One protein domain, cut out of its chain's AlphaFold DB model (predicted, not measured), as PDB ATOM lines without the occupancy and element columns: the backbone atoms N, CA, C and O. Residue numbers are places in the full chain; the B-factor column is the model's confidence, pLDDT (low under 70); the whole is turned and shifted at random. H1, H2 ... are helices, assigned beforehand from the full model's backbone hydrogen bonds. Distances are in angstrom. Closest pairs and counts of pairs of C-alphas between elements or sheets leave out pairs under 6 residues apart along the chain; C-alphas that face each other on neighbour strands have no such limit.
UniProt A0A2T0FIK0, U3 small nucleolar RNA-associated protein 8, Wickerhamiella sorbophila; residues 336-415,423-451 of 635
ATOM      1  N   PHE A 336       2.360  20.680 -23.499       52.53
ATOM      2  CA  PHE A 336       1.561  19.574 -22.967       52.53
ATOM      3  C   PHE A 336       1.359  18.409 -23.947       52.53
ATOM      4  O   PHE A 336       1.437  17.257 -23.539       52.53
ATOM      5  N   VAL A 337       1.138  18.684 -25.237       51.44
ATOM      6  CA  VAL A 337       0.678  17.655 -26.188       51.44
ATOM      7  C   VAL A 337       1.743  16.588 -26.492       51.44
ATOM      8  O   VAL A 337       1.418  15.411 -26.368       51.44
ATOM      9  N   PRO A 338       3.013  16.919 -26.807       56.91
ATOM     10  CA  PRO A 338       4.017  15.892 -27.099       56.91
ATOM     11  C   PRO A 338       4.367  15.037 -25.876       56.91
ATOM     12  O   PRO A 338       4.518  13.826 -25.996       56.91
ATOM     13  N   THR A 339       4.458  15.649 -24.690       56.03
ATOM     14  CA  THR A 339       4.730  14.926 -23.438       56.03
ATOM     15  C   THR A 339       3.558  14.032 -23.042       56.03
ATOM     16  O   THR A 339       3.775  12.903 -22.625       56.03
ATOM     17  N   LEU A 340       2.316  14.495 -23.225       58.78
ATOM     18  CA  LEU A 340       1.132  13.670 -22.998       58.78
ATOM     19  C   LEU A 340       1.087  12.481 -23.967       58.78
ATOM     20  O   LEU A 340       0.889  11.356 -23.525       58.78
ATOM     21  N   LEU A 341       1.315  12.712 -25.265       61.09
ATOM     22  CA  LEU A 341       1.334  11.648 -26.276       61.09
ATOM     23  C   LEU A 341       2.418  10.604 -25.985       61.09
ATOM     24  O   LEU A 341       2.152   9.409 -26.081       61.09
ATOM     25  N   GLN A 342       3.616  11.040 -25.590       71.25
ATOM     26  CA  GLN A 342       4.697  10.135 -25.206       71.25
ATOM     27  C   GLN A 342       4.325   9.294 -23.976       71.25
ATOM     28  O   GLN A 342       4.495   8.077 -23.992       71.25
ATOM     29  N   ASN A 343       3.743   9.913 -22.947       63.41
ATOM     30  CA  ASN A 343       3.319   9.204 -21.739       63.41
ATOM     31  C   ASN A 343       2.195   8.192 -22.024       63.41
ATOM     32  O   ASN A 343       2.202   7.100 -21.462       63.41
ATOM     33  N   ILE A 344       1.255   8.524 -22.919       64.25
ATOM     34  CA  ILE A 344       0.198   7.597 -23.354       64.25
ATOM     35  C   ILE A 344       0.815   6.374 -24.042       64.25
ATOM     36  O   ILE A 344       0.449   5.245 -23.716       64.25
ATOM     37  N   LYS A 345       1.780   6.577 -24.951       72.44
ATOM     38  CA  LYS A 345       2.489   5.472 -25.616       72.44
ATOM     39  C   LYS A 345       3.195   4.571 -24.605       72.44
ATOM     40  O   LYS A 345       3.031   3.354 -24.645       72.44
ATOM     41  N   GLU A 346       3.925   5.158 -23.660       74.44
ATOM     42  CA  GLU A 346       4.629   4.410 -22.613       74.44
ATOM     43  C   GLU A 346       3.664   3.603 -21.725       74.44
ATOM     44  O   GLU A 346       3.938   2.442 -21.408       74.44
ATOM     45  N   ALA A 347       2.499   4.165 -21.384       71.00
ATOM     46  CA  ALA A 347       1.465   3.474 -20.615       71.00
ATOM     47  C   ALA A 347       0.821   2.305 -21.388       71.00
ATOM     48  O   ALA A 347       0.573   1.239 -20.810       71.00
ATOM     49  N   GLN A 348       0.583   2.463 -22.695       74.69
ATOM     50  CA  GLN A 348       0.064   1.399 -23.565       74.69
ATOM     51  C   GLN A 348       1.078   0.258 -23.736       74.69
ATOM     52  O   GLN A 348       0.731  -0.925 -23.625       74.69
ATOM     53  N   GLU A 349       2.354   0.590 -23.938       80.38
ATOM     54  CA  GLU A 349       3.434  -0.397 -23.990       80.38
ATOM     55  C   GLU A 349       3.599  -1.146 -22.662       80.38
ATOM     56  O   GLU A 349       3.808  -2.360 -22.653       80.38
ATOM     57  N   ALA A 350       3.493  -0.459 -21.524       80.12
ATOM     58  CA  ALA A 350       3.535  -1.107 -20.216       80.12
ATOM     59  C   ALA A 350       2.339  -2.054 -20.016       80.12
ATOM     60  O   ALA A 350       2.521  -3.201 -19.604       80.12
ATOM     61  N   SER A 351       1.131  -1.611 -20.374       82.88
ATOM     62  CA  SER A 351      -0.104  -2.398 -20.247       82.88
ATOM     63  C   SER A 351      -0.059  -3.675 -21.091       82.88
ATOM     64  O   SER A 351      -0.312  -4.766 -20.581       82.88
ATOM     65  N   SER A 352       0.353  -3.573 -22.359       85.00
ATOM     66  CA  SER A 352       0.522  -4.735 -23.247       85.00
ATOM     67  C   SER A 352       1.578  -5.727 -22.738       85.00
ATOM     68  O   SER A 352       1.350  -6.938 -22.770       85.00
ATOM     69  N   LYS A 353       2.705  -5.245 -22.191       87.69
ATOM     70  CA  LYS A 353       3.726  -6.104 -21.558       87.69
ATOM     71  C   LYS A 353       3.168  -6.876 -20.359       87.69
ATOM     72  O   LYS A 353       3.469  -8.062 -20.213       87.69
ATOM     73  N   ILE A 354       2.365  -6.225 -19.515       89.00
ATOM     74  CA  ILE A 354       1.726  -6.853 -18.349       89.00
ATOM     75  C   ILE A 354       0.741  -7.930 -18.805       89.00
ATOM     76  O   ILE A 354       0.806  -9.063 -18.330       89.00
ATOM     77  N   LEU A 355      -0.123  -7.612 -19.767       89.19
ATOM     78  CA  LEU A 355      -1.130  -8.540 -20.280       89.19
ATOM     79  C   LEU A 355      -0.498  -9.776 -20.922       89.19
ATOM     80  O   LEU A 355      -0.855 -10.896 -20.564       89.19
ATOM     81  N   HIS A 356       0.521  -9.608 -21.768       90.50
ATOM     82  CA  HIS A 356       1.247 -10.747 -22.334       90.50
ATOM     83  C   HIS A 356       1.936 -11.609 -21.268       90.50
ATOM     84  O   HIS A 356       1.976 -12.838 -21.391       90.50
ATOM     85  N   ALA A 357       2.469 -10.996 -20.205       89.81
ATOM     86  CA  ALA A 357       3.034 -11.741 -19.086       89.81
ATOM     87  C   ALA A 357       1.959 -12.549 -18.342       89.81
ATOM     88  O   ALA A 357       2.208 -13.705 -17.994       89.81
ATOM     89  N   LEU A 358       0.763 -11.983 -18.153       89.44
ATOM     90  CA  LEU A 358      -0.368 -12.659 -17.514       89.44
ATOM     91  C   LEU A 358      -0.937 -13.788 -18.373       89.44
ATOM     92  O   LEU A 358      -1.194 -14.867 -17.851       89.44
ATOM     93  N   GLU A 359      -1.050 -13.613 -19.687       89.31
ATOM     94  CA  GLU A 359      -1.455 -14.681 -20.610       89.31
ATOM     95  C   GLU A 359      -0.465 -15.852 -20.599       89.31
ATOM     96  O   GLU A 359      -0.851 -17.027 -20.582       89.31
ATOM     97  N   ALA A 360       0.836 -15.548 -20.592       89.81
ATOM     98  CA  ALA A 360       1.878 -16.562 -20.490       89.81
ATOM     99  C   ALA A 360       1.855 -17.267 -19.124       89.81
ATOM    100  O   ALA A 360       2.013 -18.491 -19.066       89.81
ATOM    101  N   ALA A 361       1.634 -16.518 -18.041       88.62
ATOM    102  CA  ALA A 361       1.487 -17.057 -16.693       88.62
ATOM    103  C   ALA A 361       0.228 -17.915 -16.558       88.62
ATOM    104  O   ALA A 361       0.294 -18.980 -15.951       88.62
ATOM    105  N   ALA A 362      -0.880 -17.530 -17.195       86.75
ATOM    106  CA  ALA A 362      -2.117 -18.299 -17.207       86.75
ATOM    107  C   ALA A 362      -1.918 -19.676 -17.852       86.75
ATOM    108  O   ALA A 362      -2.307 -20.699 -17.290       86.75
ATOM    109  N   LYS A 363      -1.218 -19.720 -18.996       87.69
ATOM    110  CA  LYS A 363      -0.853 -20.975 -19.678       87.69
ATOM    111  C   LYS A 363       0.080 -21.853 -18.836       87.69
ATOM    112  O   LYS A 363      -0.014 -23.076 -18.900       87.69
ATOM    113  N   LYS A 364       0.982 -21.241 -18.062       89.94
ATOM    114  CA  LYS A 364       1.967 -21.933 -17.209       89.94
ATOM    115  C   LYS A 364       1.479 -22.221 -15.785       89.94
ATOM    116  O   LYS A 364       2.169 -22.943 -15.072       89.94
ATOM    117  N   LYS A 365       0.318 -21.692 -15.390       87.88
ATOM    118  CA  LYS A 365      -0.211 -21.704 -14.017       87.88
ATOM    119  C   LYS A 365       0.747 -21.081 -12.988       87.88
ATOM    120  O   LYS A 365       0.930 -21.618 -11.901       87.88
ATOM    121  N   ASP A 366       1.402 -19.977 -13.350       88.25
ATOM    122  CA  ASP A 366       2.369 -19.294 -12.476       88.25
ATOM    123  C   ASP A 366       1.697 -18.213 -11.617       88.25
ATOM    124  O   ASP A 366       1.479 -17.085 -12.056       88.25
ATOM    125  N   GLU A 367       1.394 -18.563 -10.370       88.31
ATOM    126  CA  GLU A 367       0.726 -17.703  -9.384       88.31
ATOM    127  C   GLU A 367       1.511 -16.432  -9.038       88.31
ATOM    128  O   GLU A 367       0.926 -15.383  -8.755       88.31
ATOM    129  N   LYS A 368       2.847 -16.493  -9.079       89.19
ATOM    130  CA  LYS A 368       3.701 -15.385  -8.627       89.19
ATOM    131  C   LYS A 368       3.584 -14.169  -9.535       89.19
ATOM    132  O   LYS A 368       3.703 -13.041  -9.062       89.19
ATOM    133  N   VAL A 369       3.342 -14.390 -10.826       89.31
ATOM    134  CA  VAL A 369       3.174 -13.311 -11.806       89.31
ATOM    135  C   VAL A 369       1.867 -12.555 -11.573       89.31
ATOM    136  O   VAL A 369       1.854 -11.335 -11.696       89.31
ATOM    137  N   PHE A 370       0.797 -13.240 -11.161       88.00
ATOM    138  CA  PHE A 370      -0.464 -12.587 -10.796       88.00
ATOM    139  C   PHE A 370      -0.312 -11.741  -9.531       88.00
ATOM    140  O   PHE A 370      -0.706 -10.581  -9.508       88.00
ATOM    141  N   LEU A 371       0.365 -12.268  -8.508       88.81
ATOM    142  CA  LEU A 371       0.663 -11.512  -7.287       88.81
ATOM    143  C   LEU A 371       1.552 -10.288  -7.544       88.81
ATOM    144  O   LEU A 371       1.396  -9.263  -6.888       88.81
ATOM    145  N   LYS A 372       2.449 -10.358  -8.532       90.81
ATOM    146  CA  LYS A 372       3.289  -9.228  -8.949       90.81
ATOM    147  C   LYS A 372       2.474  -8.037  -9.474       90.81
ATOM    148  O   LYS A 372       2.914  -6.897  -9.332       90.81
ATOM    149  N   VAL A 373       1.293  -8.283 -10.049       90.06
ATOM    150  CA  VAL A 373       0.387  -7.216 -10.506       90.06
ATOM    151  C   VAL A 373      -0.059  -6.347  -9.335       90.06
ATOM    152  O   VAL A 373      -0.109  -5.135  -9.492       90.06
ATOM    153  N   ILE A 374      -0.302  -6.927  -8.155       89.75
ATOM    154  CA  ILE A 374      -0.703  -6.166  -6.961       89.75
ATOM    155  C   ILE A 374       0.357  -5.118  -6.622       89.75
ATOM    156  O   ILE A 374       0.038  -3.946  -6.477       89.75
ATOM    157  N   SER A 375       1.630  -5.509  -6.571       88.62
ATOM    158  CA  SER A 375       2.723  -4.589  -6.225       88.62
ATOM    159  C   SER A 375       2.931  -3.506  -7.280       88.62
ATOM    160  O   SER A 375       3.189  -2.351  -6.949       88.62
ATOM    161  N   TYR A 376       2.735  -3.844  -8.558       89.25
ATOM    162  CA  TYR A 376       2.693  -2.848  -9.629       89.25
ATOM    163  C   TYR A 376       1.560  -1.830  -9.420       89.25
ATOM    164  O   TYR A 376       1.783  -0.625  -9.540       89.25
ATOM    165  N   LEU A 377       0.358  -2.302  -9.073       88.06
ATOM    166  CA  LEU A 377      -0.791  -1.441  -8.790       88.06
ATOM    167  C   LEU A 377      -0.610  -0.639  -7.490       88.06
ATOM    168  O   LEU A 377      -1.094   0.480  -7.410       88.06
ATOM    169  N   LYS A 378       0.179  -1.123  -6.526       86.12
ATOM    170  CA  LYS A 378       0.595  -0.365  -5.331       86.12
ATOM    171  C   LYS A 378       1.673   0.694  -5.590       86.12
ATOM    172  O   LYS A 378       2.011   1.448  -4.684       86.12
ATOM    173  N   GLY A 379       2.200   0.788  -6.812       82.31
ATOM    174  CA  GLY A 379       3.121   1.854  -7.208       82.31
ATOM    175  C   GLY A 379       4.530   1.401  -7.585       82.31
ATOM    176  O   GLY A 379       5.289   2.234  -8.084       82.31
ATOM    177  N   ASP A 380       4.874   0.114  -7.468       84.88
ATOM    178  CA  ASP A 380       6.185  -0.389  -7.894       84.88
ATOM    179  C   ASP A 380       6.348  -0.364  -9.424       84.88
ATOM    180  O   ASP A 380       5.385  -0.450 -10.198       84.88
ATOM    181  N   SER A 381       7.591  -0.266  -9.910       84.38
ATOM    182  CA  SER A 381       7.859  -0.478 -11.339       84.38
ATOM    183  C   SER A 381       7.629  -1.947 -11.697       84.38
ATOM    184  O   SER A 381       7.878  -2.845 -10.890       84.38
ATOM    185  N   TRP A 382       7.183  -2.226 -12.925       86.25
ATOM    186  CA  TRP A 382       6.925  -3.606 -13.345       86.25
ATOM    187  C   TRP A 382       8.186  -4.483 -13.280       86.25
ATOM    188  O   TRP A 382       8.095  -5.673 -12.994       86.25
ATOM    189  N   GLU A 383       9.381  -3.937 -13.504       84.62
ATOM    190  CA  GLU A 383      10.629  -4.701 -13.393       84.62
ATOM    191  C   GLU A 383      11.001  -5.018 -11.941       84.62
ATOM    192  O   GLU A 383      11.588  -6.070 -11.683       84.62
ATOM    193  N   GLN A 384      10.652  -4.133 -11.004       83.44
ATOM    194  CA  GLN A 384      11.035  -4.215  -9.592       83.44
ATOM    195  C   GLN A 384       9.973  -4.876  -8.708       83.44
ATOM    196  O   GLN A 384      10.306  -5.344  -7.620       83.44
ATOM    197  N   ALA A 385       8.730  -4.957  -9.183       85.06
ATOM    198  CA  ALA A 385       7.615  -5.524  -8.443       85.06
ATOM    199  C   ALA A 385       7.906  -6.969  -7.998       85.06
ATOM    200  O   ALA A 385       8.260  -7.844  -8.799       85.06
ATOM    201  N   GLN A 386       7.722  -7.225  -6.707       86.00
ATOM    202  CA  GLN A 386       7.780  -8.557  -6.110       86.00
ATOM    203  C   GLN A 386       6.410  -8.925  -5.554       86.00
ATOM    204  O   GLN A 386       5.697  -8.028  -5.120       86.00
ATOM    205  N   PRO A 387       6.013 -10.208  -5.563       85.88
ATOM    206  CA  PRO A 387       4.726 -10.613  -5.007       85.88
ATOM    207  C   PRO A 387       4.629 -10.181  -3.531       85.88
ATOM    208  O   PRO A 387       5.591 -10.398  -2.788       85.88
ATOM    209  N   PRO A 388       3.508  -9.575  -3.100       85.19
ATOM    210  CA  PRO A 388       3.349  -9.144  -1.719       85.19
ATOM    211  C   PRO A 388       3.367 -10.348  -0.770       85.19
ATOM    212  O   PRO A 388       2.921 -11.444  -1.116       85.19
ATOM    213  N   SER A 389       3.898 -10.140   0.437       75.75
ATOM    214  CA  SER A 389       3.976 -11.169   1.482       75.75
ATOM    215  C   SER A 389       2.649 -11.407   2.206       75.75
ATOM    216  O   SER A 389       2.486 -12.449   2.837       75.75
ATOM    217  N   GLU A 390       1.717 -10.457   2.122       82.06
ATOM    218  CA  GLU A 390       0.419 -10.484   2.798       82.06
ATOM    219  C   GLU A 390      -0.721 -10.204   1.812       82.06
ATOM    220  O   GLU A 390      -0.496  -9.766   0.682       82.06
ATOM    221  N   THR A 391      -1.956 -10.491   2.228       78.25
ATOM    222  CA  THR A 391      -3.152 -10.123   1.463       78.25
ATOM    223  C   THR A 391      -3.325  -8.614   1.519       78.25
ATOM    224  O   THR A 391      -3.452  -8.047   2.600       78.25
ATOM    225  N   VAL A 392      -3.347  -7.979   0.353       84.81
ATOM    226  CA  VAL A 392      -3.436  -6.527   0.221       84.81
ATOM    227  C   VAL A 392      -4.753  -6.162  -0.457       84.81
ATOM    228  O   VAL A 392      -5.188  -6.851  -1.379       84.81
ATOM    229  N   VAL A 393      -5.375  -5.084   0.011       85.69
ATOM    230  CA  VAL A 393      -6.628  -4.519  -0.508       85.69
ATOM    231  C   VAL A 393      -6.319  -3.228  -1.273       85.69
ATOM    232  O   VAL A 393      -5.282  -2.599  -1.029       85.69
ATOM    233  N   TYR A 394      -7.184  -2.857  -2.217       84.81
ATOM    234  CA  TYR A 394      -7.086  -1.574  -2.907       84.81
ATOM    235  C   TYR A 394      -7.216  -0.394  -1.927       84.81
ATOM    236  O   TYR A 394      -8.083  -0.398  -1.054       84.81
ATOM    237  N   GLU A 395      -6.364   0.618  -2.082       84.19
ATOM    238  CA  GLU A 395      -6.390   1.869  -1.313       84.19
ATOM    239  C   GLU A 395      -6.387   3.075  -2.266       84.19
ATOM    240  O   GLU A 395      -5.817   3.013  -3.352       84.19
ATOM    241  N   ASP A 396      -6.957   4.212  -1.855       72.00
ATOM    242  CA  ASP A 396      -7.022   5.428  -2.693       72.00
ATOM    243  C   ASP A 396      -5.641   5.998  -3.080       72.00
ATOM    244  O   ASP A 396      -5.525   6.836  -3.974       72.00
ATOM    245  N   THR A 397      -4.583   5.566  -2.388       78.75
ATOM    246  CA  THR A 397      -3.186   5.916  -2.681       78.75
ATOM    247  C   THR A 397      -2.552   5.051  -3.766       78.75
ATOM    248  O   THR A 397      -1.410   5.310  -4.153       78.75
ATOM    249  N   ASP A 398      -3.257   4.022  -4.229       81.88
ATOM    250  CA  ASP A 398      -2.767   3.087  -5.229       81.88
ATOM    251  C   ASP A 398      -2.675   3.753  -6.599       81.88
ATOM    252  O   ASP A 398      -3.296   4.781  -6.887       81.88
ATOM    253  N   ARG A 399      -1.876   3.149  -7.476       78.44
ATOM    254  CA  ARG A 399      -1.679   3.637  -8.835       78.44
ATOM    255  C   ARG A 399      -3.025   3.704  -9.549       78.44
ATOM    256  O   ARG A 399      -3.726   2.699  -9.675       78.44
ATOM    257  N   GLN A 400      -3.353   4.874 -10.088       73.88
ATOM    258  CA  GLN A 400      -4.539   5.032 -10.922       73.88
ATOM    259  C   GLN A 400      -4.324   4.240 -12.206       73.88
ATOM    260  O   GLN A 400      -3.279   4.363 -12.822       73.88
ATOM    261  N   VAL A 401      -5.260   3.416 -12.650       74.00
ATOM    262  CA  VAL A 401      -5.064   2.592 -13.855       74.00
ATOM    263  C   VAL A 401      -6.243   2.691 -14.799       74.00
ATOM    264  O   VAL A 401      -7.314   3.158 -14.425       74.00
ATOM    265  N   ASP A 402      -6.020   2.278 -16.045       71.50
ATOM    266  CA  ASP A 402      -7.080   2.209 -17.044       71.50
ATOM    267  C   ASP A 402      -8.168   1.213 -16.631       71.50
ATOM    268  O   ASP A 402      -7.869   0.109 -16.156       71.50
ATOM    269  N   ARG A 403      -9.423   1.563 -16.912       78.94
ATOM    270  CA  ARG A 403     -10.546   0.632 -16.820       78.94
ATOM    271  C   ARG A 403     -10.322  -0.565 -17.740       78.94
ATOM    272  O   ARG A 403     -10.593  -1.686 -17.321       78.94
ATOM    273  N   ASP A 404      -9.795  -0.353 -18.946       78.88
ATOM    274  CA  ASP A 404      -9.598  -1.440 -19.912       78.88
ATOM    275  C   ASP A 404      -8.524  -2.431 -19.464       78.88
ATOM    276  O   ASP A 404      -8.683  -3.637 -19.657       78.88
ATOM    277  N   LEU A 405      -7.462  -1.958 -18.805       85.00
ATOM    278  CA  LEU A 405      -6.447  -2.838 -18.228       85.00
ATOM    279  C   LEU A 405      -7.062  -3.723 -17.138       85.00
ATOM    280  O   LEU A 405      -6.902  -4.942 -17.184       85.00
ATOM    281  N   ILE A 406      -7.797  -3.129 -16.190       87.62
ATOM    282  CA  ILE A 406      -8.485  -3.886 -15.134       87.62
ATOM    283  C   ILE A 406      -9.492  -4.859 -15.740       87.62
ATOM    284  O   ILE A 406      -9.510  -6.025 -15.366       87.62
ATOM    285  N   LYS A 407     -10.270  -4.428 -16.733       86.62
ATOM    286  CA  LYS A 407     -11.229  -5.273 -17.444       86.62
ATOM    287  C   LYS A 407     -10.561  -6.473 -18.110       86.62
ATOM    288  O   LYS A 407     -11.018  -7.596 -17.924       86.62
ATOM    289  N   GLN A 408      -9.461  -6.272 -18.833       87.44
ATOM    290  CA  GLN A 408      -8.727  -7.360 -19.486       87.44
ATOM    291  C   GLN A 408      -8.094  -8.322 -18.475       87.44
ATOM    292  O   GLN A 408      -8.151  -9.535 -18.671       87.44
ATOM    293  N   ILE A 409      -7.552  -7.808 -17.365       89.25
ATOM    294  CA  ILE A 409      -7.059  -8.640 -16.258       89.25
ATOM    295  C   ILE A 409      -8.205  -9.480 -15.680       89.25
ATOM    296  O   ILE A 409      -8.068 -10.693 -15.534       89.25
ATOM    297  N   THR A 410      -9.350  -8.857 -15.403       88.50
ATOM    298  CA  THR A 410     -10.541  -9.529 -14.878       88.50
ATOM    299  C   THR A 410     -11.052 -10.593 -15.851       88.50
ATOM    300  O   THR A 410     -11.339 -11.704 -15.426       88.50
ATOM    301  N   TYR A 411     -11.096 -10.324 -17.156       86.31
ATOM    302  CA  TYR A 411     -11.518 -11.296 -18.178       86.31
ATOM    303  C   TYR A 411     -10.543 -12.456 -18.360       86.31
ATOM    304  O   TYR A 411     -10.938 -13.560 -18.728       86.31
ATOM    305  N   LEU A 412      -9.264 -12.226 -18.085       84.31
ATOM    306  CA  LEU A 412      -8.262 -13.280 -18.077       84.31
ATOM    307  C   LEU A 412      -8.397 -14.174 -16.834       84.31
ATOM    308  O   LEU A 412      -8.173 -15.381 -16.921       84.31
ATOM    309  N   VAL A 413      -8.781 -13.596 -15.692       83.19
ATOM    310  CA  VAL A 413      -8.991 -14.294 -14.411       83.19
ATOM    311  C   VAL A 413     -10.290 -15.096 -14.392       83.19
ATOM    312  O   VAL A 413     -10.297 -16.284 -14.055       83.19
ATOM    313  N   PHE A 414     -11.382 -14.429 -14.745       79.69
ATOM    314  CA  PHE A 414     -12.711 -14.988 -14.897       79.69
ATOM    315  C   PHE A 414     -12.897 -15.195 -16.392       79.69
ATOM    316  O   PHE A 414     -13.305 -14.284 -17.104       79.69
ATOM    317  N   SER A 415     -12.503 -16.363 -16.895       66.69
ATOM    318  CA  SER A 415     -12.490 -16.641 -18.327       66.69
ATOM    319  C   SER A 415     -13.918 -16.631 -18.879       66.69
ATOM    320  O   SER A 415     -14.622 -17.645 -18.846       66.69
ATOM    321  N   LEU A 423     -19.305 -18.438 -16.315       68.50
ATOM    322  CA  LEU A 423     -18.053 -17.929 -15.763       68.50
ATOM    323  C   LEU A 423     -17.224 -19.088 -15.194       68.50
ATOM    324  O   LEU A 423     -17.723 -19.895 -14.406       68.50
ATOM    325  N   SER A 424     -15.947 -19.164 -15.569       66.81
ATOM    326  CA  SER A 424     -14.983 -20.053 -14.918       66.81
ATOM    327  C   SER A 424     -13.786 -19.274 -14.396       66.81
ATOM    328  O   SER A 424     -13.208 -18.443 -15.087       66.81
ATOM    329  N   TYR A 425     -13.405 -19.570 -13.160       72.00
ATOM    330  CA  TYR A 425     -12.219 -19.029 -12.511       72.00
ATOM    331  C   TYR A 425     -11.033 -19.950 -12.740       72.00
ATOM    332  O   TYR A 425     -11.167 -21.177 -12.681       72.00
ATOM    333  N   LEU A 426      -9.857 -19.370 -12.962       73.94
ATOM    334  CA  LEU A 426      -8.629 -20.147 -13.034       73.94
ATOM    335  C   LEU A 426      -8.324 -20.744 -11.644       73.94
ATOM    336  O   LEU A 426      -7.995 -20.005 -10.719       73.94
ATOM    337  N   PRO A 427      -8.374 -22.078 -11.466       71.12
ATOM    338  CA  PRO A 427      -8.372 -22.715 -10.142       71.12
ATOM    339  C   PRO A 427      -7.054 -22.579  -9.364       71.12
ATOM    340  O   PRO A 427      -6.993 -22.965  -8.203       71.12
ATOM    341  N   PHE A 428      -5.996 -22.078 -10.003       76.50
ATOM    342  CA  PHE A 428      -4.694 -21.832  -9.381       76.50
ATOM    343  C   PHE A 428      -4.521 -20.371  -8.942       76.50
ATOM    344  O   PHE A 428      -3.468 -20.012  -8.443       76.50
ATOM    345  N   LEU A 429      -5.499 -19.487  -9.154       78.69
ATOM    346  CA  LEU A 429      -5.320 -18.080  -8.807       78.69
ATOM    347  C   LEU A 429      -5.334 -17.851  -7.285       78.69
ATOM    348  O   LEU A 429      -6.270 -18.299  -6.614       78.69
ATOM    349  N   PRO A 430      -4.360 -17.097  -6.742       81.31
ATOM    350  CA  PRO A 430      -4.319 -16.758  -5.324       81.31
ATOM    351  C   PRO A 430      -5.526 -15.928  -4.879       81.31
ATOM    352  O   PRO A 430      -5.858 -14.917  -5.499       81.31
ATOM    353  N   ASN A 431      -6.122 -16.293  -3.739       83.12
ATOM    354  CA  ASN A 431      -7.258 -15.564  -3.158       83.12
ATOM    355  C   ASN A 431      -6.944 -14.083  -2.909       83.12
ATOM    356  O   ASN A 431      -7.816 -13.240  -3.084       83.12
ATOM    357  N   SER A 432      -5.706 -13.749  -2.538       85.94
ATOM    358  CA  SER A 432      -5.288 -12.363  -2.308       85.94
ATOM    359  C   SER A 432      -5.382 -11.497  -3.563       85.94
ATOM    360  O   SER A 432      -5.757 -10.333  -3.472       85.94
ATOM    361  N   PHE A 433      -5.115 -12.066  -4.741       88.69
ATOM    362  CA  PHE A 433      -5.277 -11.358  -6.008       88.69
ATOM    363  C   PHE A 433      -6.750 -11.138  -6.353       88.69
ATOM    364  O   PHE A 433      -7.130 -10.042  -6.758       88.69
ATOM    365  N   ALA A 434      -7.593 -12.149  -6.131       87.56
ATOM    366  CA  ALA A 434      -9.033 -12.016  -6.321       87.56
ATOM    367  C   ALA A 434      -9.637 -10.960  -5.380       87.56
ATOM    368  O   ALA A 434     -10.414 -10.125  -5.831       87.56
ATOM    369  N   ILE A 435      -9.237 -10.942  -4.104       89.00
ATOM    370  CA  ILE A 435      -9.658  -9.924  -3.124       89.00
ATOM    371  C   ILE A 435      -9.247  -8.523  -3.586       89.00
ATOM    372  O   ILE A 435     -10.069  -7.607  -3.572       89.00
ATOM    373  N   TYR A 436      -8.006  -8.356  -4.047       90.94
ATOM    374  CA  TYR A 436      -7.543  -7.072  -4.568       90.94
ATOM    375  C   TYR A 436      -8.396  -6.599  -5.758       90.94
ATOM    376  O   TYR A 436      -8.832  -5.455  -5.794       90.94
ATOM    377  N   LEU A 437      -8.702  -7.480  -6.717       89.69
ATOM    378  CA  LEU A 437      -9.552  -7.117  -7.855       89.69
ATOM    379  C   LEU A 437     -10.987  -6.773  -7.428       89.69
ATOM    380  O   LEU A 437     -11.524  -5.772  -7.886       89.69
ATOM    381  N   LEU A 438     -11.592  -7.554  -6.528       89.38
ATOM    382  CA  LEU A 438     -12.961  -7.332  -6.033       89.38
ATOM    383  C   LEU A 438     -13.113  -6.057  -5.185       89.38
ATOM    384  O   LEU A 438     -14.231  -5.601  -4.950       89.38
ATOM    385  N   THR A 439     -12.003  -5.496  -4.711       88.50
ATOM    386  CA  THR A 439     -11.962  -4.231  -3.960       88.50
ATOM    387  C   THR A 439     -11.625  -3.038  -4.851       88.50
ATOM    388  O   THR A 439     -11.705  -1.895  -4.411       88.50
ATOM    389  N   HIS A 440     -11.280  -3.281  -6.118       87.62
ATOM    390  CA  HIS A 440     -10.897  -2.236  -7.051       87.62
ATOM    391  C   HIS A 440     -12.137  -1.507  -7.612       87.62
ATOM    392  O   HIS A 440     -13.030  -2.157  -8.164       87.62
ATOM    393  N   PRO A 441     -12.191  -0.161  -7.594       82.44
ATOM    394  CA  PRO A 441     -13.382   0.598  -7.995       82.44
ATOM    395  C   PRO A 441     -13.723   0.478  -9.488       82.44
ATOM    396  O   PRO A 441     -14.870   0.678  -9.878       82.44
ATOM    397  N   LEU A 442     -12.733   0.156 -10.329       84.06
ATOM    398  CA  LEU A 442     -12.906  -0.075 -11.774       84.06
ATOM    399  C   LEU A 442     -13.270  -1.525 -12.139       84.06
ATOM    400  O   LEU A 442     -13.186  -1.897 -13.311       84.06
ATOM    401  N   PHE A 443     -13.616  -2.366 -11.165       87.69
ATOM    402  CA  PHE A 443     -14.019  -3.739 -11.446       87.69
ATOM    403  C   PHE A 443     -15.322  -3.763 -12.282       87.69
ATOM    404  O   PHE A 443     -16.292  -3.099 -11.919       87.69
ATOM    405  N   PRO A 444     -15.393  -4.516 -13.399       84.81
ATOM    406  CA  PRO A 444     -16.502  -4.435 -14.354       84.81
ATOM    407  C   PRO A 444     -17.718  -5.291 -13.948       84.81
ATOM    408  O   PRO A 444     -18.193  -6.100 -14.742       84.81
ATOM    409  N   ALA A 445     -18.242  -5.160 -12.724       81.50
ATOM    410  CA  ALA A 445     -19.315  -6.063 -12.280       81.50
ATOM    411  C   ALA A 445     -20.667  -5.807 -12.955       81.50
ATOM    412  O   ALA A 445     -21.441  -6.738 -13.135       81.50
ATOM    413  N   GLY A 446     -20.939  -4.561 -13.350       76.69
ATOM    414  CA  GLY A 446     -22.181  -4.193 -14.037       76.69
ATOM    415  C   GLY A 446     -22.216  -4.564 -15.525       76.69
ATOM    416  O   GLY A 446     -23.190  -4.252 -16.209       76.69
ATOM    417  N   GLU A 447     -21.154  -5.172 -16.059       82.50
ATOM    418  CA  GLU A 447     -21.103  -5.572 -17.464       82.50
ATOM    419  C   GLU A 447     -21.850  -6.901 -17.686       82.50
ATOM    420  O   GLU A 447     -21.802  -7.793 -16.835       82.50
ATOM    421  N   PRO A 448     -22.564  -7.064 -18.817       79.00
ATOM    422  CA  PRO A 448     -23.384  -8.251 -19.071       79.00
ATOM    423  C   PRO A 448     -22.577  -9.556 -19.064       79.00
ATOM    424  O   PRO A 448     -23.119 -10.606 -18.725       79.00
ATOM    425  N   GLU A 449     -21.287  -9.494 -19.388       79.69
ATOM    426  CA  GLU A 449     -20.343 -10.607 -19.323       79.69
ATOM    427  C   GLU A 449     -20.090 -11.119 -17.892       79.69
ATOM    428  O   GLU A 449     -19.678 -12.265 -17.723       79.69
ATOM    429  N   MET A 450     -20.353 -10.297 -16.869       82.06
ATOM    430  CA  MET A 450     -20.105 -10.588 -15.449       82.06
ATOM    431  C   MET A 450     -21.374 -10.866 -14.640       82.06
ATOM    432  O   MET A 450     -21.310 -11.031 -13.424       82.06
ATOM    433  N   LYS A 451     -22.528 -10.983 -15.300       78.44
ATOM    434  CA  LYS A 451     -23.835 -11.114 -14.643       78.44
ATOM    435  C   LYS A 451     -23.951 -12.300 -13.672       78.44
ATOM    436  O   LYS A 451     -24.678 -12.223 -12.691       78.44
TER     437      LYS A 451
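What this domain is: This is residues 336 to 415 and 423 to 451 of the 635 residues of the protein "U3 small nucleolar RNA-associated protein 8" of Wickerhamiella sorbophila (UniProt A0A2T0FIK0). The picture is one long helix, H1, whose first part, residues 336 to 346, sticks out as an arm from a compact body; H2 folds back beside the later part of H1, and H3 packs on that part too. H4 packs on H2 and comes near H3, and the four helices stand at the corners of a rough four-sided figure with H1 and H4 diagonally opposite, while residues 388 to 393 of the long link pass over the side of H2 and H4 away from H1. The printed part has 109 residues, with four named helices in the order H1, H2, H3, H4 and no named strand; its class is all helix. The whole is compact, with a radius of gyration of the C-alphas of 14.1 A and spans of 44 by 33 by 29 A, the arm adding to the longest.

How they stand to each other: Start at H1, residues 336 to 364. With residues 354 to 361 alone it touches H2, residues 367 to 377; look at the closest C-alphas, those of Ala 361 and Val 369, 6.4 A apart. These two form a helical hairpin at a shallow tilt of 19 degrees, opposite ways. With residues 351 to 362 alone H1 touches H3, residues 403 to 413, the same way at a shallow tilt of 5 degrees; the closest C-alphas, of Ser 351 and Leu 405, are 6.7 A apart. H2 and H3 are apart. Next find H4, residues 431 to 438: it touches H2 at a steep tilt of 41 degrees, the same way, with the C-alphas of Leu 371 and Phe 433 closest at 6.1 A. H3 and H4 are close but not clearly touching, the C-alphas of Thr 410 and Leu 437 being closest at 7.5 A. H1 and H4 are apart. The helix packing is mostly aligned, only just: 2 of 3 touching pairs are at a shallow tilt. Every O i to N i+4 pair is within hydrogen-bond range in H1, H3 and H4; in H2 it is 4 of 7.

Where its parts are: Find C-alpha 336 at (1.561, 19.574, -22.967); from there H1 runs 41.9 A to C-alpha 364 at (1.967, -21.933, -17.209). H2 measures 16.3 A, H3 15.2 A and H4 10.4 A, the last ending at C-alpha 438, (-12.961, -7.332, -6.033).

The domain as a whole: The C-alphas farthest apart are those of Phe 336 and Pro 427, 45.3 A. The link from H1 to H2 is tight, and that from H2 to H3, 25 residues, is long. Residues 416 to 422, in the link from H3 to H4, are not printed; C-alphas 415 and 423 are 6.3 A apart across this cut. Mean pLDDT of the printed part is 81.4; look for values under 70 at residues 336 to 341, 343 to 344, 415 and 423 to 424.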